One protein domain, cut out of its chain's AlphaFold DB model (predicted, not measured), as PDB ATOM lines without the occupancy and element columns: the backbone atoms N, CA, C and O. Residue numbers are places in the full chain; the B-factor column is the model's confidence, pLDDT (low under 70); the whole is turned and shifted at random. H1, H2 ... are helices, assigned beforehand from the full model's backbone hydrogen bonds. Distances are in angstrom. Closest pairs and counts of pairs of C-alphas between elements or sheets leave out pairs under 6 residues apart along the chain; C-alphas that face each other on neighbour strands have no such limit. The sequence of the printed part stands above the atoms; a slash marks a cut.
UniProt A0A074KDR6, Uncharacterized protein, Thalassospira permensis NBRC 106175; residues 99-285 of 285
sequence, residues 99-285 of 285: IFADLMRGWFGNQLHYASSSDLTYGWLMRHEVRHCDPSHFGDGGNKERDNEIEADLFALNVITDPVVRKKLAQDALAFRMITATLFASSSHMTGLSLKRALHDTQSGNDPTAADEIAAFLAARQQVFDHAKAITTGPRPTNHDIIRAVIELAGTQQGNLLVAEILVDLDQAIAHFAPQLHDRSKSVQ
ATOM      1  N   ILE A  99      -6.197  -7.806 120.007       85.50
ATOM      2  CA  ILE A  99      -5.217  -7.153 120.885       85.50
ATOM      3  C   ILE A  99      -5.772  -5.903 121.577       85.50
ATOM      4  O   ILE A  99      -5.550  -5.710 122.766       85.50
ATOM      5  N   PHE A 100      -6.549  -5.079 120.871       90.25
ATOM      6  CA  PHE A 100      -7.185  -3.903 121.466       90.25
ATOM      7  C   PHE A 100      -8.207  -4.290 122.541       90.25
ATOM      8  O   PHE A 100      -8.282  -3.614 123.564       90.25
ATOM      9  N   ALA A 101      -8.944  -5.389 122.361       88.75
ATOM     10  CA  ALA A 101      -9.881  -5.885 123.366       88.75
ATOM     11  C   ALA A 101      -9.143  -6.349 124.633       88.75
ATOM     12  O   ALA A 101      -9.526  -5.975 125.745       88.75
ATOM     13  N   ASP A 102      -8.040  -7.094 124.471       86.94
ATOM     14  CA  ASP A 102      -7.179  -7.527 125.583       86.94
ATOM     15  C   ASP A 102      -6.571  -6.324 126.321       86.94
ATOM     16  O   ASP A 102      -6.609  -6.257 127.552       86.94
ATOM     17  N   LEU A 103      -6.094  -5.321 125.577       85.88
ATOM     18  CA  LEU A 103      -5.481  -4.111 126.133       85.88
ATOM     19  C   LEU A 103      -6.461  -3.187 126.835       85.88
ATOM     20  O   LEU A 103      -6.129  -2.590 127.859       85.88
ATOM     21  N   MET A 104      -7.691  -3.123 126.335       87.50
ATOM     22  CA  MET A 104      -8.806  -2.481 127.020       87.50
ATOM     23  C   MET A 104      -9.397  -3.374 128.119       87.50
ATOM     24  O   MET A 104     -10.494  -3.115 128.609       87.50
ATOM     25  N   ARG A 105      -8.657  -4.408 128.551       82.25
ATOM     26  CA  ARG A 105      -8.951  -5.273 129.703       82.25
ATOM     27  C   ARG A 105     -10.310  -5.966 129.595       82.25
ATOM     28  O   ARG A 105     -10.963  -6.210 130.610       82.25
ATOM     29  N   GLY A 106     -10.757  -6.232 128.368       77.38
ATOM     30  CA  GLY A 106     -12.067  -6.808 128.076       77.38
ATOM     31  C   GLY A 106     -13.247  -5.923 128.490       77.38
ATOM     32  O   GLY A 106     -14.366  -6.424 128.592       77.38
ATOM     33  N   TRP A 107     -13.037  -4.623 128.748       82.62
ATOM     34  CA  TRP A 107     -14.102  -3.713 129.200       82.62
ATOM     35  C   TRP A 107     -15.284  -3.647 128.239       82.62
ATOM     36  O   TRP A 107     -16.423  -3.475 128.667       82.62
ATOM     37  N   PHE A 108     -14.994  -3.848 126.960       85.88
ATOM     38  CA  PHE A 108     -15.932  -3.738 125.855       85.88
ATOM     39  C   PHE A 108     -16.280  -5.099 125.234       85.88
ATOM     40  O   PHE A 108     -16.888  -5.156 124.170       85.88
ATOM     41  N   GLY A 109     -15.918  -6.199 125.906       85.00
ATOM     42  CA  GLY A 109     -16.027  -7.558 125.380       85.00
ATOM     43  C   GLY A 109     -14.762  -8.028 124.661       85.00
ATOM     44  O   GLY A 109     -13.725  -7.368 124.699       85.00
ATOM     45  N   ASN A 110     -14.858  -9.202 124.033       84.94
ATOM     46  CA  ASN A 110     -13.735  -9.874 123.361       84.94
ATOM     47  C   ASN A 110     -13.678  -9.597 121.850       84.94
ATOM     48  O   ASN A 110     -12.775 -10.091 121.182       84.94
ATOM     49  N   GLN A 111     -14.668  -8.872 121.328       86.31
ATOM     50  CA  GLN A 111     -14.777  -8.481 119.929       86.31
ATOM     51  C   GLN A 111     -15.219  -7.028 119.864       86.31
ATOM     52  O   GLN A 111     -16.214  -6.657 120.494       86.31
ATOM     53  N   LEU A 112     -14.480  -6.226 119.113       92.81
ATOM     54  CA  LEU A 112     -14.715  -4.801 118.969       92.81
ATOM     55  C   LEU A 112     -15.201  -4.474 117.563       92.81
ATOM     56  O   LEU A 112     -14.955  -5.183 116.588       92.81
ATOM     57  N   HIS A 113     -15.886  -3.346 117.455       95.56
ATOM     58  CA  HIS A 113     -16.188  -2.741 116.172       95.56
ATOM     59  C   HIS A 113     -15.007  -1.874 115.707       95.56
ATOM     60  O   HIS A 113     -14.485  -1.070 116.471       95.56
ATOM     61  N   TYR A 114     -14.601  -2.011 114.443       95.00
ATOM     62  CA  TYR A 114     -13.487  -1.260 113.857       95.00
ATOM     63  C   TYR A 114     -13.936  -0.493 112.613       95.00
ATOM     64  O   TYR A 114     -14.714  -1.004 111.808       95.00
ATOM     65  N   ALA A 115     -13.381   0.701 112.395       96.88
ATOM     66  CA  ALA A 115     -13.477   1.368 111.095       96.88
ATOM     67  C   ALA A 115     -12.576   0.685 110.053       96.88
ATOM     68  O   ALA A 115     -12.934   0.627 108.867       96.88
ATOM     69  N   SER A 116     -11.402   0.201 110.481       94.44
ATOM     70  CA  SER A 116     -10.459  -0.576 109.678       94.44
ATOM     71  C   SER A 116     -10.654  -2.086 109.882       94.44
ATOM     72  O   SER A 116     -11.540  -2.662 109.259       94.44
ATOM     73  N   SER A 117      -9.826  -2.736 110.704       92.38
ATOM     74  CA  SER A 117      -9.910  -4.151 111.095       92.38
ATOM     75  C   SER A 117      -9.017  -4.438 112.313       92.38
ATOM     76  O   SER A 117      -8.084  -3.680 112.606       92.38
ATOM     77  N   SER A 118      -9.237  -5.576 112.973       89.81
ATOM     78  CA  SER A 118      -8.358  -6.088 114.035       89.81
ATOM     79  C   SER A 118      -6.914  -6.297 113.555       89.81
ATOM     80  O   SER A 118      -5.967  -5.990 114.275       89.81
ATOM     81  N   ASP A 119      -6.722  -6.756 112.317       88.06
ATOM     82  CA  ASP A 119      -5.390  -7.054 111.775       88.06
ATOM     83  C   ASP A 119      -4.591  -5.780 111.487       88.06
ATOM     84  O   ASP A 119      -3.385  -5.708 111.747       88.06
ATOM     85  N   LEU A 120      -5.261  -4.738 110.982       90.62
ATOM     86  CA  LEU A 120      -4.620  -3.447 110.733       90.62
ATOM     87  C   LEU A 120      -4.243  -2.735 112.029       90.62
ATOM     88  O   LEU A 120      -3.161  -2.149 112.094       90.62
ATOM     89  N   THR A 121      -5.091  -2.816 113.054       91.88
ATOM     90  CA  THR A 121      -4.792  -2.251 114.377       91.88
ATOM     91  C   THR A 121      -3.679  -3.023 115.086       91.88
ATOM     92  O   THR A 121      -2.784  -2.399 115.655       91.88
ATOM     93  N   TYR A 122      -3.632  -4.354 114.951       90.06
ATOM     94  CA  TYR A 122      -2.491  -5.156 115.400       90.06
ATOM     95  C   TYR A 122      -1.192  -4.732 114.703       90.06
ATOM     96  O   TYR A 122      -0.185  -4.457 115.354       90.06
ATOM     97  N   GLY A 123      -1.212  -4.631 113.372       90.00
ATOM     98  CA  GLY A 123      -0.048  -4.203 112.602       90.00
ATOM     99  C   GLY A 123       0.412  -2.785 112.945       90.00
ATOM    100  O   GLY A 123       1.611  -2.523 112.978       90.00
ATOM    101  N   TRP A 124      -0.529  -1.870 113.194       92.75
ATOM    102  CA  TRP A 124      -0.225  -0.516 113.658       92.75
ATOM    103  C   TRP A 124       0.520  -0.549 114.985       92.75
ATOM    104  O   TRP A 124       1.589   0.046 115.077       92.75
ATOM    105  N   LEU A 125       0.023  -1.309 115.962       91.38
ATOM    106  CA  LEU A 125       0.666  -1.392 117.265       91.38
ATOM    107  C   LEU A 125       2.058  -2.033 117.159       91.38
ATOM    108  O   LEU A 125       3.010  -1.518 117.726       91.38
ATOM    109  N   MET A 126       2.232  -3.071 116.334       89.69
ATOM    110  CA  MET A 126       3.564  -3.633 116.075       89.69
ATOM    111  C   MET A 126       4.530  -2.618 115.450       89.69
ATOM    112  O   MET A 126       5.688  -2.559 115.845       89.69
ATOM    113  N   ARG A 127       4.079  -1.809 114.483       90.81
ATOM    114  CA  ARG A 127       4.913  -0.748 113.890       90.81
ATOM    115  C   ARG A 127       5.226   0.367 114.885       90.81
ATOM    116  O   ARG A 127       6.331   0.898 114.838       90.81
ATOM    117  N   HIS A 128       4.287   0.689 115.774       92.31
ATOM    118  CA  HIS A 128       4.503   1.615 116.881       92.31
ATOM    119  C   HIS A 128       5.638   1.106 117.781       92.31
ATOM    120  O   HIS A 128       6.632   1.803 117.960       92.31
ATOM    121  N   GLU A 129       5.566  -0.147 118.241       87.69
ATOM    122  CA  GLU A 129       6.617  -0.742 119.082       87.69
ATOM    123  C   GLU A 129       7.981  -0.808 118.390       87.69
ATOM    124  O   GLU A 129       9.024  -0.655 119.023       87.69
ATOM    125  N   VAL A 130       7.997  -1.015 117.072       88.25
ATOM    126  CA  VAL A 130       9.243  -0.994 116.302       88.25
ATOM    127  C   VAL A 130       9.869   0.389 116.247       88.25
ATOM    128  O   VAL A 130      11.095   0.478 116.241       88.25
ATOM    129  N   ARG A 131       9.083   1.470 116.256       88.25
ATOM    130  CA  ARG A 131       9.656   2.820 116.320       88.25
ATOM    131  C   ARG A 131      10.466   3.014 117.607       88.25
ATOM    132  O   ARG A 131      11.555   3.576 117.544       88.25
ATOM    133  N   HIS A 132      10.025   2.428 118.723       85.81
ATOM    134  CA  HIS A 132      10.761   2.442 119.995       85.81
ATOM    135  C   HIS A 132      12.102   1.682 119.965       85.81
ATOM    136  O   HIS A 132      12.897   1.789 120.901       85.81
ATOM    137  N   CYS A 133      12.401   0.936 118.893       82.19
ATOM    138  CA  CYS A 133      13.724   0.345 118.663       82.19
ATOM    139  C   CYS A 133      14.767   1.344 118.123       82.19
ATOM    140  O   CYS A 133      15.965   1.034 118.173       82.19
ATOM    141  N   ASP A 134      14.348   2.515 117.623       81.50
ATOM    142  CA  ASP A 134      15.254   3.590 117.204       81.50
ATOM    143  C   ASP A 134      16.000   4.146 118.436       81.50
ATOM    144  O   ASP A 134      15.371   4.485 119.442       81.50
ATOM    145  N   PRO A 135      17.338   4.291 118.399       77.88
ATOM    146  CA  PRO A 135      18.099   4.833 119.522       77.88
ATOM    147  C   PRO A 135      17.688   6.234 119.985       77.88
ATOM    148  O   PRO A 135      17.875   6.571 121.156       77.88
ATOM    149  N   SER A 136      17.127   7.051 119.093       78.69
ATOM    150  CA  SER A 136      16.565   8.360 119.440       78.69
ATOM    151  C   SER A 136      15.320   8.250 120.331       78.69
ATOM    152  O   SER A 136      15.033   9.179 121.093       78.69
ATOM    153  N   HIS A 137      14.650   7.092 120.311       77.00
ATOM    154  CA  HIS A 137      13.420   6.792 121.043       77.00
ATOM    155  C   HIS A 137      13.638   6.100 122.387       77.00
ATOM    156  O   HIS A 137      12.681   5.805 123.094       77.00
ATOM    157  N   PHE A 138      14.885   5.913 122.821       70.50
ATOM    158  CA  PHE A 138      15.213   5.190 124.055       70.50
ATOM    159  C   PHE A 138      14.817   5.867 125.387       70.50
ATOM    160  O   PHE A 138      15.345   5.484 126.431       70.50
ATOM    161  N   GLY A 139      13.904   6.841 125.362       58.31
ATOM    162  CA  GLY A 139      13.211   7.331 126.551       58.31
ATOM    163  C   GLY A 139      14.146   7.826 127.648       58.31
ATOM    164  O   GLY A 139      14.278   7.203 128.696       58.31
ATOM    165  N   ASP A 140      14.775   8.982 127.444       60.88
ATOM    166  CA  ASP A 140      15.597   9.611 128.491       60.88
ATOM    167  C   ASP A 140      14.740  10.258 129.616       60.88
ATOM    168  O   ASP A 140      15.219  11.136 130.334       60.88
ATOM    169  N   GLY A 141      13.478   9.828 129.782       64.38
ATOM    170  CA  GLY A 141      12.514  10.329 130.765       64.38
ATOM    171  C   GLY A 141      11.683  11.546 130.328       64.38
ATOM    172  O   GLY A 141      12.064  12.339 129.464       64.38
ATOM    173  N   GLY A 142      10.534  11.732 130.986       69.25
ATOM    174  CA  GLY A 142       9.741  12.969 130.943       69.25
ATOM    175  C   GLY A 142       9.007  13.209 129.618       69.25
ATOM    176  O   GLY A 142       8.477  12.282 129.013       69.25
ATOM    177  N   ASN A 143       8.959  14.469 129.166       75.75
ATOM    178  CA  ASN A 143       8.229  14.857 127.948       75.75
ATOM    179  C   ASN A 143       8.742  14.135 126.694       75.75
ATOM    180  O   ASN A 143       7.949  13.837 125.811       75.75
ATOM    181  N   LYS A 144      10.035  13.789 126.649       79.38
ATOM    182  CA  LYS A 144      10.626  13.071 125.515       79.38
ATOM    183  C   LYS A 144       9.995  11.691 125.318       79.38
ATOM    184  O   LYS A 144       9.724  11.314 124.190       79.38
ATOM    185  N   GLU A 145       9.720  10.955 126.396       81.25
ATOM    186  CA  GLU A 145       9.030   9.657 126.297       81.25
ATOM    187  C   GLU A 145       7.631   9.814 125.706       81.25
ATOM    188  O   GLU A 145       7.230   9.040 124.846       81.25
ATOM    189  N   ARG A 146       6.907  10.855 126.119       85.62
ATOM    190  CA  ARG A 146       5.574  11.152 125.593       85.62
ATOM    191  C   ARG A 146       5.609  11.574 124.119       85.62
ATOM    192  O   ARG A 146       4.750  11.167 123.343       85.62
ATOM    193  N   ASP A 147       6.575  12.395 123.725       85.81
ATOM    194  CA  ASP A 147       6.703  12.836 122.333       85.81
ATOM    195  C   ASP A 147       7.098  11.665 121.417       85.81
ATOM    196  O   ASP A 147       6.562  11.547 120.314       85.81
ATOM    197  N   ASN A 148       7.934  10.740 121.908       88.81
ATOM    198  CA  ASN A 148       8.253   9.492 121.208       88.81
ATOM    199  C   ASN A 148       7.000   8.634 120.970       88.81
ATOM    200  O   ASN A 148       6.855   8.069 119.891       88.81
ATOM    201  N   GLU A 149       6.070   8.560 121.931       90.19
ATOM    202  CA  GLU A 149       4.795   7.844 121.760       90.19
ATOM    203  C   GLU A 149       3.950   8.424 120.618       90.19
ATOM    204  O   GLU A 149       3.411   7.676 119.800       90.19
ATOM    205  N   ILE A 150       3.867   9.757 120.523       91.12
ATOM    206  CA  ILE A 150       3.151  10.435 119.431       91.12
ATOM    207  C   ILE A 150       3.848  10.160 118.097       91.12
ATOM    208  O   ILE A 150       3.195   9.810 117.114       91.12
ATOM    209  N   GLU A 151       5.174  10.294 118.048       92.00
ATOM    210  CA  GLU A 151       5.940  10.029 116.832       92.00
ATOM    211  C   GLU A 151       5.796   8.566 116.385       92.00
ATOM    212  O   GLU A 151       5.624   8.309 115.194       92.00
ATOM    213  N   ALA A 152       5.798   7.611 117.315       92.62
ATOM    214  CA  ALA A 152       5.592   6.194 117.035       92.62
ATOM    215  C   ALA A 152       4.186   5.902 116.484       92.62
ATOM    216  O   ALA A 152       4.052   5.162 115.504       92.62
ATOM    217  N   ASP A 153       3.143   6.538 117.032       94.94
ATOM    218  CA  ASP A 153       1.782   6.457 116.491       94.94
ATOM    219  C   ASP A 153       1.706   7.001 115.058       94.94
ATOM    220  O   ASP A 153       1.167   6.341 114.160       94.94
ATOM    221  N   LEU A 154       2.276   8.187 114.823       94.81
ATOM    222  CA  LEU A 154       2.288   8.831 113.510       94.81
ATOM    223  C   LEU A 154       3.115   8.038 112.496       94.81
ATOM    224  O   LEU A 154       2.683   7.869 111.356       94.81
ATOM    225  N   PHE A 155       4.267   7.508 112.903       94.06
ATOM    226  CA  PHE A 155       5.090   6.618 112.091       94.06
ATOM    227  C   PHE A 155       4.280   5.405 111.626       94.06
ATOM    228  O   PHE A 155       4.174   5.150 110.423       94.06
ATOM    229  N   ALA A 156       3.638   4.699 112.558       94.25
ATOM    230  CA  ALA A 156       2.868   3.499 112.259       94.25
ATOM    231  C   ALA A 156       1.679   3.762 111.318       94.25
ATOM    232  O   ALA A 156       1.329   2.891 110.512       94.25
ATOM    233  N   LEU A 157       1.074   4.954 111.398       95.12
ATOM    234  CA  LEU A 157       0.013   5.410 110.497       95.12
ATOM    235  C   LEU A 157       0.544   5.818 109.117       95.12
ATOM    236  O   LEU A 157      -0.065   5.476 108.104       95.12
ATOM    237  N   ASN A 158       1.677   6.522 109.060       93.50
ATOM    238  CA  ASN A 158       2.270   7.040 107.823       93.50
ATOM    239  C   ASN A 158       2.801   5.939 106.897       93.50
ATOM    240  O   ASN A 158       2.907   6.156 105.690       93.50
ATOM    241  N   VAL A 159       3.070   4.747 107.432       91.00
ATOM    242  CA  VAL A 159       3.376   3.551 106.632       91.00
ATOM    243  C   VAL A 159       2.197   3.139 105.734       91.00
ATOM    244  O   VAL A 159       2.404   2.559 104.665       91.00
ATOM    245  N   ILE A 160       0.953   3.441 106.124       91.12
ATOM    246  CA  ILE A 160      -0.229   3.108 105.323       91.12
ATOM    247  C   ILE A 160      -0.410   4.144 104.213       91.12
ATOM    248  O   ILE A 160      -0.818   5.281 104.444       91.12
ATOM    249  N   THR A 161      -0.125   3.718 102.983       89.50
ATOM    250  CA  THR A 161      -0.144   4.598 101.803       89.50
ATOM    251  C   THR A 161      -1.537   4.830 101.220       89.50
ATOM    252  O   THR A 161      -1.771   5.862 100.596       89.50
ATOM    253  N   ASP A 162      -2.474   3.900 101.428       93.50
ATOM    254  CA  ASP A 162      -3.865   4.084 101.012       93.50
ATOM    255  C   ASP A 162      -4.559   5.086 101.956       93.50
ATOM    256  O   ASP A 162      -4.694   4.800 103.151       93.50
ATOM    257  N   PRO A 163      -5.026   6.247 101.460       92.38
ATOM    258  CA  PRO A 163      -5.585   7.296 102.309       92.38
ATOM    259  C   PRO A 163      -6.909   6.900 102.977       92.38
ATOM    260  O   PRO A 163      -7.196   7.360 104.083       92.38
ATOM    261  N   VAL A 164      -7.717   6.039 102.348       95.06
ATOM    262  CA  VAL A 164      -8.993   5.580 102.914       95.06
ATOM    263  C   VAL A 164      -8.729   4.612 104.059       95.06
ATOM    264  O   VAL A 164      -9.316   4.751 105.135       95.06
ATOM    265  N   VAL A 165      -7.815   3.661 103.856       95.50
ATOM    266  CA  VAL A 165      -7.399   2.725 104.910       95.50
ATOM    267  C   VAL A 165      -6.718   3.478 106.048       95.50
ATOM    268  O   VAL A 165      -7.067   3.265 107.207       95.50
ATOM    269  N   ARG A 166      -5.791   4.390 105.732       95.38
ATOM    270  CA  ARG A 166      -5.082   5.198 106.728       95.38
ATOM    271  C   ARG A 166      -6.052   6.003 107.583       95.38
ATOM    272  O   ARG A 166      -5.904   6.006 108.798       95.38
ATOM    273  N   LYS A 167      -7.062   6.639 106.982       95.69
ATOM    274  CA  LYS A 167      -8.083   7.395 107.723       95.69
ATOM    275  C   LYS A 167      -8.865   6.508 108.695       95.69
ATOM    276  O   LYS A 167      -9.054   6.889 109.845       95.69
ATOM    277  N   LYS A 168      -9.298   5.326 108.248       96.94
ATOM    278  CA  LYS A 168     -10.007   4.353 109.095       96.94
ATOM    279  C   LYS A 168      -9.138   3.864 110.255       96.94
ATOM    280  O   LYS A 168      -9.593   3.834 111.389       96.94
ATOM    281  N   LEU A 169      -7.875   3.543 109.978       96.69
ATOM    282  CA  LEU A 169      -6.922   3.122 111.001       96.69
ATOM    283  C   LEU A 169      -6.600   4.252 111.988       96.69
ATOM    284  O   LEU A 169      -6.490   3.999 113.180       96.69
ATOM    285  N   ALA A 170      -6.483   5.495 111.516       96.81
ATOM    286  CA  ALA A 170      -6.271   6.659 112.372       96.81
ATOM    287  C   ALA A 170      -7.448   6.887 113.332       96.81
ATOM    288  O   ALA A 170      -7.226   7.215 114.493       96.81
ATOM    289  N   GLN A 171      -8.685   6.655 112.877       97.38
ATOM    290  CA  GLN A 171      -9.869   6.678 113.738       97.38
ATOM    291  C   GLN A 171      -9.792   5.598 114.830       97.38
ATOM    292  O   GLN A 171      -9.995   5.912 116.001       97.38
ATOM    293  N   ASP A 172      -9.452   4.356 114.468       97.62
ATOM    294  CA  ASP A 172      -9.295   3.266 115.441       97.62
ATOM    295  C   ASP A 172      -8.157   3.552 116.443       97.62
ATOM    296  O   ASP A 172      -8.330   3.388 117.650       97.62
ATOM    297  N   ALA A 173      -7.000   4.020 115.965       96.44
ATOM    298  CA  ALA A 173      -5.844   4.357 116.796       96.44
ATOM    299  C   ALA A 173      -6.152   5.497 117.778       96.44
ATOM    300  O   ALA A 173      -5.838   5.394 118.965       96.44
ATOM    301  N   LEU A 174      -6.813   6.561 117.311       97.31
ATOM    302  CA  LEU A 174      -7.205   7.680 118.162       97.31
ATOM    303  C   LEU A 174      -8.213   7.245 119.229       97.31
ATOM    304  O   LEU A 174      -8.011   7.543 120.404       97.31
ATOM    305  N   ALA A 175      -9.260   6.507 118.853       97.19
ATOM    306  CA  ALA A 175     -10.236   5.995 119.813       97.19
ATOM    307  C   ALA A 175      -9.555   5.128 120.888       97.19
ATOM    308  O   ALA A 175      -9.836   5.262 122.081       97.19
ATOM    309  N   PHE A 176      -8.600   4.284 120.481       95.81
ATOM    310  CA  PHE A 176      -7.839   3.442 121.400       95.81
ATOM    311  C   PHE A 176      -6.996   4.286 122.363       95.81
ATOM    312  O   PHE A 176      -7.031   4.068 123.578       95.81
ATOM    313  N   ARG A 177      -6.279   5.295 121.854       95.25
ATOM    314  CA  ARG A 177      -5.501   6.223 122.686       95.25
ATOM    315  C   ARG A 177      -6.385   7.028 123.635       95.25
ATOM    316  O   ARG A 177      -6.028   7.136 124.801       95.25
ATOM    317  N   MET A 178      -7.555   7.505 123.209       97.00
ATOM    318  CA  MET A 178      -8.482   8.233 124.088       97.00
ATOM    319  C   MET A 178      -8.973   7.373 125.254       97.00
ATOM    320  O   MET A 178      -8.936   7.814 126.407       97.00
ATOM    321  N   ILE A 179      -9.364   6.124 124.986       95.50
ATOM    322  CA  ILE A 179      -9.775   5.179 126.029       95.50
ATOM    323  C   ILE A 179      -8.619   4.880 126.982       95.50
ATOM    324  O   ILE A 179      -8.757   5.032 128.197       95.50
ATOM    325  N   THR A 180      -7.476   4.455 126.446       92.75
ATOM    326  CA  THR A 180      -6.343   4.015 127.269       92.75
ATOM    327  C   THR A 180      -5.764   5.164 128.096       92.75
ATOM    328  O   THR A 180      -5.619   5.013 129.314       92.75
ATOM    329  N   ALA A 181      -5.516   6.327 127.484       93.81
ATOM    330  CA  ALA A 181      -5.028   7.534 128.154       93.81
ATOM    331  C   ALA A 181      -5.949   7.953 129.300       93.81
ATOM    332  O   ALA A 181      -5.482   8.194 130.419       93.81
ATOM    333  N   THR A 182      -7.262   7.971 129.063       95.25
ATOM    334  CA  THR A 182      -8.210   8.423 130.084       95.25
ATOM    335  C   THR A 182      -8.368   7.399 131.194       95.25
ATOM    336  O   THR A 182      -8.365   7.765 132.361       95.25
ATOM    337  N   LEU A 183      -8.453   6.107 130.890       91.88
ATOM    338  CA  LEU A 183      -8.956   5.145 131.870       91.88
ATOM    339  C   LEU A 183      -7.862   4.431 132.670       91.88
ATOM    340  O   LEU A 183      -8.100   4.093 133.831       91.88
ATOM    341  N   PHE A 184      -6.669   4.194 132.111       87.31
ATOM    342  CA  PHE A 184      -5.684   3.360 132.821       87.31
ATOM    343  C   PHE A 184      -4.209   3.492 132.423       87.31
ATOM    344  O   PHE A 184      -3.372   2.910 133.116       87.31
ATOM    345  N   ALA A 185      -3.849   4.216 131.365       85.75
ATOM    346  CA  ALA A 185      -2.452   4.325 130.950       85.75
ATOM    347  C   ALA A 185      -1.604   5.198 131.901       85.75
ATOM    348  O   ALA A 185      -2.135   6.000 132.684       85.75
ATOM    349  N   SER A 186      -0.280   5.039 131.841       86.44
ATOM    350  CA  SER A 186       0.687   5.938 132.482       86.44
ATOM    351  C   SER A 186       0.792   7.270 131.736       86.44
ATOM    352  O   SER A 186       0.370   7.384 130.587       86.44
ATOM    353  N   SER A 187       1.390   8.278 132.380       88.62
ATOM    354  CA  SER A 187       1.496   9.638 131.838       88.62
ATOM    355  C   SER A 187       2.203   9.726 130.479       88.62
ATOM    356  O   SER A 187       1.841  10.576 129.675       88.62
ATOM    357  N   SER A 188       3.160   8.837 130.190       85.44
ATOM    358  CA  SER A 188       3.838   8.761 128.885       85.44
ATOM    359  C   SER A 188       2.874   8.491 127.724       85.44
ATOM    360  O   SER A 188       3.067   9.027 126.643       85.44
ATOM    361  N   HIS A 189       1.797   7.735 127.955       89.25
ATOM    362  CA  HIS A 189       0.798   7.391 126.936       89.25
ATOM    363  C   HIS A 189      -0.450   8.292 126.983       89.25
ATOM    364  O   HIS A 189      -1.441   8.011 126.307       89.25
ATOM    365  N   MET A 190      -0.448   9.364 127.784       93.38
ATOM    366  CA  MET A 190      -1.525  10.363 127.804       93.38
ATOM    367  C   MET A 190      -1.361  11.351 126.642       93.38
ATOM    368  O   MET A 190      -1.068  12.530 126.833       93.38
ATOM    369  N   THR A 191      -1.492  10.821 125.428       91.88
ATOM    370  CA  THR A 191      -1.171  11.495 124.160       91.88
ATOM    371  C   THR A 191      -2.380  11.690 123.250       91.88
ATOM    372  O   THR A 191      -2.231  12.195 122.139       91.88
ATOM    373  N   GLY A 192      -3.574  11.266 123.677       93.81
ATOM    374  CA  GLY A 192      -4.748  11.174 122.810       93.81
ATOM    375  C   GLY A 192      -5.158  12.499 122.160       93.81
ATOM    376  O   GLY A 192      -5.470  12.513 120.970       93.81
ATOM    377  N   LEU A 193      -5.087  13.624 122.878       93.88
ATOM    378  CA  LEU A 193      -5.449  14.917 122.301       93.88
ATOM    379  C   LEU A 193      -4.350  15.460 121.378       93.88
ATOM    380  O   LEU A 193      -4.647  16.083 120.360       93.88
ATOM    381  N   SER A 194      -3.080  15.230 121.710       92.50
ATOM    382  CA  SER A 194      -1.973  15.583 120.813       92.50
ATOM    383  C   SER A 194      -1.988  14.759 119.530       92.50
ATOM    384  O   SER A 194      -1.812  15.316 118.449       92.50
ATOM    385  N   LEU A 195      -2.291  13.460 119.617       93.56
ATOM    386  CA  LEU A 195      -2.508  12.626 118.440       93.56
ATOM    387  C   LEU A 195      -3.692  13.149 117.620       93.56
ATOM    388  O   LEU A 195      -3.557  13.320 116.413       93.56
ATOM    389  N   LYS A 196      -4.828  13.469 118.256       94.00
ATOM    390  CA  LYS A 196      -5.992  14.069 117.581       94.00
ATOM    391  C   LYS A 196      -5.596  15.313 116.787       94.00
ATOM    392  O   LYS A 196      -5.878  15.392 115.595       94.00
ATOM    393  N   ARG A 197      -4.906  16.263 117.420       91.00
ATOM    394  CA  ARG A 197      -4.463  17.515 116.779       91.00
ATOM    395  C   ARG A 197      -3.483  17.257 115.636       91.00
ATOM    396  O   ARG A 197      -3.674  17.811 114.555       91.00
ATOM    397  N   ALA A 198      -2.520  16.353 115.823       90.69
ATOM    398  CA  ALA A 198      -1.577  15.951 114.778       90.69
ATOM    399  C   ALA A 198      -2.264  15.292 113.568       90.69
ATOM    400  O   ALA A 198      -1.835  15.483 112.435       90.69
ATOM    401  N   LEU A 199      -3.351  14.542 113.780       90.88
ATOM    402  CA  LEU A 199      -4.126  13.923 112.697       90.88
ATOM    403  C   LEU A 199      -5.011  14.910 111.929       90.88
ATOM    404  O   LEU A 199      -5.422  14.607 110.807       90.88
ATOM    405  N   HIS A 200      -5.317  16.065 112.516       84.81
ATOM    406  CA  HIS A 200      -6.156  17.092 111.907       84.81
ATOM    407  C   HIS A 200      -5.363  18.213 111.215       84.81
ATOM    408  O   HIS A 200      -5.989  19.147 110.714       84.81
ATOM    409  N   ASP A 201      -4.023  18.133 111.160       65.31
ATOM    410  CA  ASP A 201      -3.120  19.169 110.613       65.31
ATOM    411  C   ASP A 201      -3.407  20.582 111.159       65.31
ATOM    412  O   ASP A 201      -3.040  21.606 110.576       65.31
ATOM    413  N   THR A 202      -4.056  20.670 112.319       55.56
ATOM    414  CA  THR A 202      -4.280  21.933 113.003       55.56
ATOM    415  C   THR A 202      -2.995  22.298 113.726       55.56
ATOM    416  O   THR A 202      -2.873  22.056 114.919       55.56
ATOM    417  N   GLN A 203      -2.055  22.936 113.019       49.62
ATOM    418  CA  GLN A 203      -1.030  23.789 113.638       49.62
ATOM    419  C   GLN A 203      -1.702  25.031 114.247       49.62
ATOM    420  O   GLN A 203      -1.429  26.172 113.878       49.62
ATOM    421  N   SER A 204      -2.664  24.821 115.143       47.28
ATOM    422  CA  SER A 204      -3.188  25.900 115.957       47.28
ATOM    423  C   SER A 204      -2.156  26.135 117.050       47.28
ATOM    424  O   SER A 204      -1.779  25.196 117.741       47.28
ATOM    425  N   GLY A 205      -1.676  27.366 117.222       52.47
ATOM    426  CA  GLY A 205      -0.718  27.726 118.280       52.47
ATOM    427  C   GLY A 205      -1.254  27.585 119.717       52.47
ATOM    428  O   GLY A 205      -0.757  28.267 120.604       52.47
ATOM    429  N   ASN A 206      -2.268  26.740 119.927       62.12
ATOM    430  CA  ASN A 206      -2.990  26.487 121.168       62.12
ATOM    431  C   ASN A 206      -2.966  24.996 121.566       62.12
ATOM    432  O   ASN A 206      -3.820  24.561 122.339       62.12
ATOM    433  N   ASP A 207      -2.029  24.204 121.040       72.56
ATOM    434  CA  ASP A 207      -1.832  22.839 121.529       72.56
ATOM    435  C   ASP A 207      -1.490  22.892 123.029       72.56
ATOM    436  O   ASP A 207      -0.633  23.687 123.437       72.56
ATOM    437  N   PRO A 208      -2.165  22.103 123.887       83.12
ATOM    438  CA  PRO A 208      -1.865  22.098 125.304       83.12
ATOM    439  C   PRO A 208      -0.441  21.608 125.511       83.12
ATOM    440  O   PRO A 208       0.063  20.742 124.791       83.12
ATOM    441  N   THR A 209       0.201  22.134 126.547       89.69
ATOM    442  CA  THR A 209       1.490  21.592 126.956       89.69
ATOM    443  C   THR A 209       1.320  20.129 127.380       89.69
ATOM    444  O   THR A 209       0.240  19.710 127.806       89.69
ATOM    445  N   ALA A 210       2.399  19.342 127.324       89.88
ATOM    446  CA  ALA A 210       2.380  17.963 127.815       89.88
ATOM    447  C   ALA A 210       1.852  17.869 129.261       89.88
ATOM    448  O   ALA A 210       1.095  16.957 129.585       89.88
ATOM    449  N   ALA A 211       2.209  18.837 130.112       92.12
ATOM    450  CA  ALA A 211       1.739  18.907 131.492       92.12
ATOM    451  C   ALA A 211       0.222  19.139 131.577       92.12
ATOM    452  O   ALA A 211      -0.446  18.459 132.356       92.12
ATOM    453  N   ASP A 212      -0.320  20.046 130.761       94.00
ATOM    454  CA  ASP A 212      -1.755  20.345 130.742       94.00
ATOM    455  C   ASP A 212      -2.575  19.166 130.210       94.00
ATOM    456  O   ASP A 212      -3.618  18.839 130.774       94.00
ATOM    457  N   GLU A 213      -2.098  18.483 129.165       93.75
ATOM    458  CA  GLU A 213      -2.768  17.292 128.633       93.75
ATOM    459  C   GLU A 213      -2.768  16.141 129.648       93.75
ATOM    460  O   GLU A 213      -3.819  15.557 129.910       93.75
ATOM    461  N   ILE A 214      -1.622  15.852 130.280       94.62
ATOM    462  CA  ILE A 214      -1.523  14.828 131.333       94.62
ATOM    463  C   ILE A 214      -2.463  15.167 132.495       94.62
ATOM    464  O   ILE A 214      -3.212  14.306 132.963       94.62
ATOM    465  N   ALA A 215      -2.451  16.420 132.957       95.94
ATOM    466  CA  ALA A 215      -3.321  16.867 134.039       95.94
ATOM    467  C   ALA A 215      -4.805  16.735 133.665       95.94
ATOM    468  O   ALA A 215      -5.603  16.288 134.490       95.94
ATOM    469  N   ALA A 216      -5.174  17.061 132.424       96.69
ATOM    470  CA  ALA A 216      -6.540  16.929 131.936       96.69
ATOM    471  C   ALA A 216      -6.992  15.461 131.863       96.69
ATOM    472  O   ALA A 216      -8.084  15.147 132.338       96.69
ATOM    473  N   PHE A 217      -6.157  14.541 131.363       97.56
ATOM    474  CA  PHE A 217      -6.477  13.106 131.359       97.56
ATOM    475  C   PHE A 217      -6.610  12.534 132.770       97.56
ATOM    476  O   PHE A 217      -7.535  11.765 133.032       97.56
ATOM    477  N   LEU A 218      -5.731  12.922 133.699       97.12
ATOM    478  CA  LEU A 218      -5.832  12.519 135.104       97.12
ATOM    479  C   LEU A 218      -7.105  13.058 135.768       97.12
ATOM    480  O   LEU A 218      -7.771  12.324 136.498       97.12
ATOM    481  N   ALA A 219      -7.469  14.312 135.496       97.31
ATOM    482  CA  ALA A 219      -8.696  14.908 136.010       97.31
ATOM    483  C   ALA A 219      -9.944  14.216 135.439       97.31
ATOM    484  O   ALA A 219     -10.831  13.843 136.205       97.31
ATOM    485  N   ALA A 220      -9.991  13.976 134.125       97.88
ATOM    486  CA  ALA A 220     -11.078  13.241 133.480       97.88
ATOM    487  C   ALA A 220     -11.204  11.816 134.040       97.88
ATOM    488  O   ALA A 220     -12.302  11.387 134.389       97.88
ATOM    489  N   ARG A 221     -10.077  11.109 134.222       97.56
ATOM    490  CA  ARG A 221     -10.036   9.791 134.875       97.56
ATOM    491  C   ARG A 221     -10.696   9.832 136.245       97.56
ATOM    492  O   ARG A 221     -11.558   9.007 136.535       97.56
ATOM    493  N   GLN A 222     -10.282  10.782 137.082       97.19
ATOM    494  CA  GLN A 222     -10.797  10.920 138.439       97.19
ATOM    495  C   GLN A 222     -12.309  11.160 138.429       97.19
ATOM    496  O   GLN A 222     -13.034  10.448 139.118       97.19
ATOM    497  N   GLN A 223     -12.792  12.080 137.586       97.62
ATOM    498  CA  GLN A 223     -14.224  12.357 137.454       97.62
ATOM    499  C   GLN A 223     -15.021  11.123 137.025       97.62
ATOM    500  O   GLN A 223     -16.043  10.822 137.638       97.62
ATOM    501  N   VAL A 224     -14.545  10.377 136.020       97.38
ATOM    502  CA  VAL A 224     -15.213   9.155 135.546       97.38
ATOM    503  C   VAL A 224     -15.345   8.134 136.670       97.38
ATOM    504  O   VAL A 224     -16.431   7.602 136.887       97.38
ATOM    505  N   PHE A 225     -14.269   7.862 137.411       96.50
ATOM    506  CA  PHE A 225     -14.310   6.858 138.476       96.50
ATOM    507  C   PHE A 225     -15.089   7.313 139.714       96.50
ATOM    508  O   PHE A 225     -15.775   6.489 140.322       96.50
ATOM    509  N   ASP A 226     -15.029   8.595 140.075       96.81
ATOM    510  CA  ASP A 226     -15.833   9.143 141.170       96.81
ATOM    511  C   ASP A 226     -17.321   9.098 140.833       96.81
ATOM    512  O   ASP A 226     -18.126   8.651 141.653       96.81
ATOM    513  N   HIS A 227     -17.687   9.479 139.607       97.12
ATOM    514  CA  HIS A 227     -19.071   9.429 139.153       97.12
ATOM    515  C   HIS A 227     -19.572   7.986 139.027       97.12
ATOM    516  O   HIS A 227     -20.638   7.661 139.544       97.12
ATOM    517  N   ALA A 228     -18.761   7.071 138.483       96.44
ATOM    518  CA  ALA A 228     -19.077   5.640 138.449       96.44
ATOM    519  C   ALA A 228     -19.313   5.064 139.858       96.44
ATOM    520  O   ALA A 228     -20.201   4.237 140.060       96.44
ATOM    521  N   LYS A 229     -18.548   5.522 140.856       96.81
ATOM    522  CA  LYS A 229     -18.741   5.156 142.267       96.81
ATOM    523  C   LYS A 229     -19.992   5.783 142.881       96.81
ATOM    524  O   LYS A 229     -20.580   5.176 143.770       96.81
ATOM    525  N   ALA A 230     -20.400   6.965 142.433       95.75
ATOM    526  CA  ALA A 230     -21.622   7.609 142.902       95.75
ATOM    527  C   ALA A 230     -22.890   6.929 142.357       95.75
ATOM    528  O   ALA A 230     -23.894   6.873 143.064       95.75
ATOM    529  N   ILE A 231     -22.843   6.398 141.131       94.50
ATOM    530  CA  ILE A 231     -24.006   5.777 140.473       94.50
ATOM    531  C   ILE A 231     -24.077   4.253 140.634       94.50
ATOM    532  O   ILE A 231     -25.120   3.662 140.349       94.50
ATOM    533  N   THR A 232     -22.991   3.598 141.062       94.56
ATOM    534  CA  THR A 232     -22.989   2.142 141.250       94.56
ATOM    535  C   THR A 232     -23.876   1.733 142.427       94.56
ATOM    536  O   THR A 232     -23.897   2.368 143.480       94.56
ATOM    537  N   THR A 233     -24.602   0.630 142.261       90.69
ATOM    538  CA  THR A 233     -25.427   0.025 143.319       90.69
ATOM    539  C   THR A 233     -24.682  -1.067 144.090       90.69
ATOM    540  O   THR A 233     -25.163  -1.545 145.118       90.69
ATOM    541  N   GLY A 234     -23.510  -1.479 143.595       90.25
ATOM    542  CA  GLY A 234     -22.668  -2.508 144.191       90.25
ATOM    543  C   GLY A 234     -21.534  -1.945 145.054       90.25
ATOM    544  O   GLY A 234     -21.315  -0.738 145.121       90.25
ATOM    545  N   PRO A 235     -20.740  -2.820 145.698       87.50
ATOM    546  CA  PRO A 235     -19.595  -2.395 146.506       87.50
ATOM    547  C   PRO A 235     -18.447  -1.801 145.671       87.50
ATOM    548  O   PRO A 235     -17.548  -1.167 146.228       87.50
ATOM    549  N   ARG A 236     -18.429  -2.042 144.352       89.62
ATOM    550  CA  ARG A 236     -17.463  -1.486 143.394       89.62
ATOM    551  C   ARG A 236     -18.151  -1.236 142.047       89.62
ATOM    552  O   ARG A 236     -18.976  -2.069 141.671       89.62
ATOM    553  N   PRO A 237     -17.762  -0.180 141.308       91.25
ATOM    554  CA  PRO A 237     -18.257   0.055 139.957       91.25
ATOM    555  C   PRO A 237     -17.971  -1.122 139.026       91.25
ATOM    556  O   PRO A 237     -16.864  -1.668 139.013       91.25
ATOM    557  N   THR A 238     -18.968  -1.491 138.232       90.19
ATOM    558  CA  THR A 238     -18.824  -2.419 137.107       90.19
ATOM    559  C   THR A 238     -18.311  -1.687 135.861       90.19
ATOM    560  O   THR A 238     -18.352  -0.460 135.790       90.19
ATOM    561  N   ASN A 239     -17.877  -2.424 134.831       86.56
ATOM    562  CA  ASN A 239     -17.522  -1.815 133.538       86.56
ATOM    563  C   ASN A 239     -18.708  -1.043 132.934       86.56
ATOM    564  O   ASN A 239     -18.520   0.017 132.344       86.56
ATOM    565  N   HIS A 240     -19.930  -1.547 133.128       88.81
ATOM    566  CA  HIS A 240     -21.145  -0.863 132.697       88.81
ATOM    567  C   HIS A 240     -21.348   0.464 133.444       88.81
ATOM    568  O   HIS A 240     -21.688   1.461 132.814       88.81
ATOM    569  N   ASP A 241     -21.080   0.510 134.755       92.44
ATOM    570  CA  ASP A 241     -21.161   1.754 135.538       92.44
ATOM    571  C   ASP A 241     -20.129   2.787 135.068       92.44
ATOM    572  O   ASP A 241     -20.442   3.968 134.973       92.44
ATOM    573  N   ILE A 242     -18.913   2.352 134.719       92.56
ATOM    574  CA  ILE A 242     -17.871   3.237 134.175       92.56
ATOM    575  C   ILE A 242     -18.308   3.824 132.827       92.56
ATOM    576  O   ILE A 242     -18.198   5.029 132.623       92.56
ATOM    577  N   ILE A 243     -18.834   3.000 131.915       92.62
ATOM    578  CA  ILE A 243     -19.314   3.462 130.601       92.62
ATOM    579  C   ILE A 243     -20.479   4.436 130.760       92.62
ATOM    580  O   ILE A 243     -20.487   5.500 130.145       92.62
ATOM    581  N   ARG A 244     -21.438   4.107 131.628       93.81
ATOM    582  CA  ARG A 244     -22.544   5.004 131.962       93.81
ATOM    583  C   ARG A 244     -22.033   6.331 132.521       93.81
ATOM    584  O   ARG A 244     -22.533   7.381 132.130       93.81
ATOM    585  N   ALA A 245     -21.019   6.295 133.384       96.00
ATOM    586  CA  ALA A 245     -20.441   7.505 133.942       96.00
ATOM    587  C   ALA A 245     -19.809   8.402 132.870       96.00
ATOM    588  O   ALA A 245     -19.995   9.614 132.917       96.00
ATOM    589  N   VAL A 246     -19.115   7.821 131.886       96.25
ATOM    590  CA  VAL A 246     -18.583   8.567 130.734       96.25
ATOM    591  C   VAL A 246     -19.707   9.244 129.949       96.25
ATOM    592  O   VAL A 246     -19.625  10.447 129.713       96.25
ATOM    593  N   ILE A 247     -20.760   8.498 129.595       94.75
ATOM    594  CA  ILE A 247     -21.902   9.012 128.819       94.75
ATOM    595  C   ILE A 247     -22.567  10.188 129.544       94.75
ATOM    596  O   ILE A 247     -22.835  11.227 128.942       94.75
ATOM    597  N   GLU A 248     -22.826  10.043 130.848       95.38
ATOM    598  CA  GLU A 248     -23.439  11.103 131.651       95.38
ATOM    599  C   GLU A 248     -22.527  12.333 131.746       95.38
ATOM    600  O   GLU A 248     -22.984  13.450 131.505       95.38
ATOM    601  N   LEU A 249     -21.233  12.148 132.026       96.69
ATOM    602  CA  LEU A 249     -20.275  13.251 132.149       96.69
ATOM    603  C   LEU A 249     -20.059  14.001 130.828       96.69
ATOM    604  O   LEU A 249     -19.950  15.228 130.852       96.69
ATOM    605  N   ALA A 250     -20.062  13.311 129.685       94.62
ATOM    606  CA  ALA A 250     -19.964  13.940 128.365       94.62
ATOM    607  C   ALA A 250     -21.134  14.901 128.069       94.62
ATOM    608  O   ALA A 250     -20.971  15.855 127.310       94.62
ATOM    609  N   GLY A 251     -22.300  14.691 128.698       89.69
ATOM    610  CA  GLY A 251     -23.467  15.575 128.604       89.69
ATOM    611  C   GLY A 251     -23.486  16.739 129.605       89.69
ATOM    612  O   GLY A 251     -24.427  17.534 129.595       89.69
ATOM    613  N   THR A 252     -22.482  16.858 130.479       90.50
ATOM    614  CA  THR A 252     -22.442  17.879 131.540       90.50
ATOM    615  C   THR A 252     -21.482  19.021 131.222       90.50
ATOM    616  O   THR A 252     -20.473  18.848 130.540       90.50
ATOM    617  N   GLN A 253     -21.773  20.216 131.747       87.88
ATOM    618  CA  GLN A 253     -20.850  21.344 131.633       87.88
ATOM    619  C   GLN A 253     -19.622  21.131 132.519       87.88
ATOM    620  O   GLN A 253     -19.739  20.924 133.725       87.88
ATOM    621  N   GLN A 254     -18.442  21.252 131.914       91.31
ATOM    622  CA  GLN A 254     -17.158  21.153 132.600       91.31
ATOM    623  C   GLN A 254     -16.518  22.532 132.753       91.31
ATOM    624  O   GLN A 254     -16.518  23.336 131.824       91.31
ATOM    625  N   GLY A 255     -15.916  22.791 133.916       84.06
ATOM    626  CA  GLY A 255     -15.169  24.032 134.159       84.06
ATOM    627  C   GLY A 255     -13.823  24.100 133.426       84.06
ATOM    628  O   GLY A 255     -13.293  25.188 133.219       84.06
ATOM    629  N   ASN A 256     -13.268  22.952 133.020       93.19
ATOM    630  CA  ASN A 256     -12.023  22.851 132.259       93.19
ATOM    631  C   ASN A 256     -12.325  22.349 130.838       93.19
ATOM    632  O   ASN A 256     -12.863  21.255 130.670       93.19
ATOM    633  N   LEU A 257     -11.946  23.134 129.825       92.81
ATOM    634  CA  LEU A 257     -12.235  22.837 128.418       92.81
ATOM    635  C   LEU A 257     -11.527  21.576 127.902       92.81
ATOM    636  O   LEU A 257     -12.117  20.845 127.113       92.81
ATOM    637  N   LEU A 258     -10.306  21.284 128.364       94.94
ATOM    638  CA  LEU A 258      -9.589  20.065 127.971       94.94
ATOM    639  C   LEU A 258     -10.263  18.823 128.557       94.94
ATOM    640  O   LEU A 258     -10.388  17.813 127.875       94.94
ATOM    641  N   VAL A 259     -10.740  18.905 129.802       97.12
ATOM    642  CA  VAL A 259     -11.511  17.812 130.416       97.12
ATOM    643  C   VAL A 259     -12.831  17.605 129.674       97.12
ATOM    644  O   VAL A 259     -13.196  16.465 129.403       97.12
ATOM    645  N   ALA A 260     -13.511  18.691 129.290       96.00
ATOM    646  CA  ALA A 260     -14.718  18.629 128.465       96.00
ATOM    647  C   ALA A 260     -14.462  17.893 127.141       96.00
ATOM    648  O   ALA A 260     -15.197  16.973 126.794       96.00
ATOM    649  N   GLU A 261     -13.395  18.277 126.433       95.88
ATOM    650  CA  GLU A 261     -12.993  17.653 125.171       95.88
ATOM    651  C   GLU A 261     -12.695  16.158 125.356       95.88
ATOM    652  O   GLU A 261     -13.233  15.335 124.621       95.88
ATOM    653  N   ILE A 262     -11.909  15.796 126.379       97.94
ATOM    654  CA  ILE A 262     -11.559  14.400 126.672       97.94
ATOM    655  C   ILE A 262     -12.802  13.554 126.936       97.94
ATOM    656  O   ILE A 262     -12.886  12.442 126.427       97.94
ATOM    657  N   LEU A 263     -13.758  14.047 127.728       98.19
ATOM    658  CA  LEU A 263     -14.962  13.285 128.069       98.19
ATOM    659  C   LEU A 263     -15.853  13.047 126.844       98.19
ATOM    660  O   LEU A 263     -16.355  11.938 126.670       98.19
ATOM    661  N   VAL A 264     -16.000  14.050 125.972       97.50
ATOM    662  CA  VAL A 264     -16.747  13.915 124.709       97.50
ATOM    663  C   VAL A 264     -16.055  12.938 123.757       97.50
ATOM    664  O   VAL A 264     -16.700  12.050 123.202       97.50
ATOM    665  N   ASP A 265     -14.742  13.065 123.579       97.50
ATOM    666  CA  ASP A 265     -13.977  12.170 122.709       97.50
ATOM    667  C   ASP A 265     -13.936  10.735 123.260       97.50
ATOM    668  O   ASP A 265     -13.962   9.772 122.494       97.50
ATOM    669  N   LEU A 266     -13.898  10.570 124.587       97.81
ATOM    670  CA  LEU A 266     -13.969   9.267 125.239       97.81
ATOM    671  C   LEU A 266     -15.331   8.603 125.008       97.81
ATOM    672  O   LEU A 266     -15.375   7.415 124.690       97.81
ATOM    673  N   ASP A 267     -16.428   9.355 125.129       97.62
ATOM    674  CA  ASP A 267     -17.776   8.871 124.818       97.62
ATOM    675  C   ASP A 267     -17.866   8.364 123.370       97.62
ATOM    676  O   ASP A 267     -18.296   7.235 123.115       97.62
ATOM    677  N   GLN A 268     -17.355   9.154 122.420       97.56
ATOM    678  CA  GLN A 268     -17.295   8.779 121.006       97.56
ATOM    679  C   GLN A 268     -16.409   7.552 120.760       97.56
ATOM    680  O   GLN A 268     -16.770   6.684 119.965       97.56
ATOM    681  N   ALA A 269     -15.269   7.446 121.445       97.50
ATOM    682  CA  ALA A 269     -14.373   6.300 121.333       97.50
ATOM    683  C   ALA A 269     -15.032   4.999 121.826       97.50
ATOM    684  O   ALA A 269     -14.866   3.946 121.206       97.50
ATOM    685  N   ILE A 270     -15.820   5.062 122.905       95.94
ATOM    686  CA  ILE A 270     -16.586   3.909 123.400       95.94
ATOM    687  C   ILE A 270     -17.698   3.541 122.413       95.94
ATOM    688  O   ILE A 270     -17.847   2.364 122.079       95.94
ATOM    689  N   ALA A 271     -18.444   4.526 121.903       96.12
ATOM    690  CA  ALA A 271     -19.465   4.307 120.877       96.12
ATOM    691  C   ALA A 271     -18.886   3.655 119.611       96.12
ATOM    692  O   ALA A 271     -19.527   2.810 118.991       96.12
ATOM    693  N   HIS A 272     -17.655   4.028 119.252       96.88
ATOM    694  CA  HIS A 272     -16.932   3.500 118.101       96.88
ATOM    695  C   HIS A 272     -16.586   2.012 118.244       96.88
ATOM    696  O   HIS A 272     -16.863   1.245 117.322       96.88
ATOM    697  N   PHE A 273     -16.018   1.593 119.382       96.25
ATOM    698  CA  PHE A 273     -15.594   0.201 119.590       96.25
ATOM    699  C   PHE A 273     -16.698  -0.729 120.096       96.25
ATOM    700  O   PHE A 273     -16.641  -1.931 119.841       96.25
ATOM    701  N   ALA A 274     -17.694  -0.208 120.814       93.81
ATOM    702  CA  ALA A 274     -18.753  -1.011 121.418       93.81
ATOM    703  C   ALA A 274     -20.132  -0.342 121.306       93.81
ATOM    704  O   ALA A 274     -20.775  -0.076 122.326       93.81
ATOM    705  N   PRO A 275     -20.642  -0.126 120.078       93.44
ATOM    706  CA  PRO A 275     -21.879   0.623 119.845       93.44
ATOM    707  C   PRO A 275     -23.087   0.028 120.581       93.44
ATOM    708  O   PRO A 275     -23.856   0.748 121.206       93.44
ATOM    709  N   GLN A 276     -23.223  -1.302 120.603       90.50
ATOM    710  CA  GLN A 276     -24.340  -1.954 121.299       90.50
ATOM    711  C   GLN A 276     -24.285  -1.776 122.821       90.50
ATOM    712  O   GLN A 276     -25.327  -1.683 123.467       90.50
ATOM    713  N   LEU A 277     -23.080  -1.776 123.403       88.38
ATOM    714  CA  LEU A 277     -22.900  -1.548 124.834       88.38
ATOM    715  C   LEU A 277     -23.192  -0.083 125.168       88.38
ATOM    716  O   LEU A 277     -23.938   0.187 126.104       88.38
ATOM    717  N   HIS A 278     -22.679   0.833 124.343       92.06
ATOM    718  CA  HIS A 278     -22.915   2.272 124.446       92.06
ATOM    719  C   HIS A 278     -24.406   2.626 124.410       92.06
ATOM    720  O   HIS A 278     -24.905   3.294 125.314       92.06
ATOM    721  N   ASP A 279     -25.144   2.111 123.426       89.00
ATOM    722  CA  ASP A 279     -26.571   2.400 123.268       89.00
ATOM    723  C   ASP A 279     -27.416   1.848 124.420       89.00
ATOM    724  O   ASP A 279     -28.322   2.525 124.914       89.00
ATOM    725  N   ARG A 280     -27.094   0.645 124.917       86.44
ATOM    726  CA  ARG A 280     -27.760   0.087 126.104       86.44
ATOM    727  C   ARG A 280     -27.534   0.965 127.332       86.44
ATOM    728  O   ARG A 280     -28.480   1.200 128.078       86.44
ATOM    729  N   SER A 281     -26.326   1.489 127.518       83.56
ATOM    730  CA  SER A 281     -26.003   2.343 128.664       83.56
ATOM    731  C   SER A 281     -26.694   3.713 128.628       83.56
ATOM    732  O   SER A 281     -26.946   4.270 129.694       83.56
ATOM    733  N   LYS A 282     -27.087   4.227 127.451       81.69
ATOM    734  CA  LYS A 282     -27.928   5.440 127.334       81.69
ATOM    735  C   LYS A 282     -29.368   5.214 127.797       81.69
ATOM    736  O   LYS A 282     -29.972   6.105 128.376       81.69
ATOM    737  N   SER A 283     -29.919   4.026 127.547       62.97
ATOM    738  CA  SER A 283     -31.337   3.708 127.798       62.97
ATOM    739  C   SER A 283     -31.729   3.533 129.275       62.97
ATOM    740  O   SER A 283     -32.864   3.173 129.570       62.97
ATOM    741  N   VAL A 284     -30.791   3.757 130.202       58.66
ATOM    742  CA  VAL A 284     -30.989   3.637 131.659       58.66
ATOM    743  C   VAL A 284     -31.286   5.004 132.315       58.66
ATOM    744  O   VAL A 284     -31.463   5.071 133.531       58.66
ATOM    745  N   GLN A 285     -31.345   6.085 131.523       50.59
ATOM    746  CA  GLN A 285     -31.789   7.428 131.932       50.59
ATOM    747  C   GLN A 285     -33.313   7.564 131.850       50.59
ATOM    748  O   GLN A 285     -33.879   8.209 132.761       50.59
TER     749      GLN A 285
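This is residues 99 to 285 of the 285 residues of an uncharacterized protein of Thalassospira permensis NBRC 106175 (UniProt A0A074KDR6). What shape do these atoms make? A compact block of crossed helices is built round H4, which has H2, H3 and H5 packed on it toward one end of the longest axis and H6 and H8 crossing it toward the other. H7 packs on H6 and H8, short H9 packs on H7 at the far end from H3, and short H1 packs on the beginning of H2. How much is printed, and how large is it? There are 187 residues with nine named helices, H1 to H9 in order, and no named strand: the class is all helix. The whole is compact, with a radius of gyration of the C-alphas of 16.4 A and spans of 49 by 33 by 29 A.

Where does the printed part begin? H1 is residues 99 to 103, with C-alpha 99 at (-5.217, -7.153, 120.885). H2 is residues 118 to 131, 20.2 A long, and H3 is residues 143 to 158, 22.4 A. What follows? H4 is residues 163 to 183, 29.8 A long, from C-alpha 163 at (-5.585, 7.296, 102.309), and H5 is residues 192 to 199. H6 is residues 210 to 231, 31.7 A, and H7 is residues 239 to 250, 16.8 A. How does it close? H8 is residues 257 to 273, 24.5 A, and H9 is residues 275 to 282, with C-alpha 282 at (-27.928, 5.440, 127.334).

What touches the hub? H4 touches five helices: H2 about perpendicular at 75 degrees, H3 and H5 in helical hairpins at shallow tilts of 30 and 18 degrees, and H6 and H8 at steep tilts of 66 and 63 degrees. The closest C-alphas are Thr 121 and Leu 169, 6.7 A, Leu 157 and Arg 166, 6.3 A, Met 178 and Gly 192, 4.9 A, Thr 182 and Phe 217, 5.2 A, and Ala 175 and Ala 269, 4.4 A. What lies farther out? H1 touches H2 with closest C-alphas Ile 99 and Tyr 122, 6.4 A, and H7 touches H9 with Arg 244 and Ser 281, 5.5 A. H8 and H9 touch only at the corner, and H3 and H8 are apart. Are the backbones helical? Every O i to N i+4 pair is within hydrogen-bond range in H1 to H9.

How far does it reach? The two C-alphas farthest apart, those of Pro 135 and Gln 285, are 51.5 A apart, and the printed part has no cut. Which links are long? The links H1 to H2 and H2 to H3 are long. Where is confidence low? Residues 139 to 142, 201 to 206 and 283 to 285 are under 70, and residues 200 to 206 stand free.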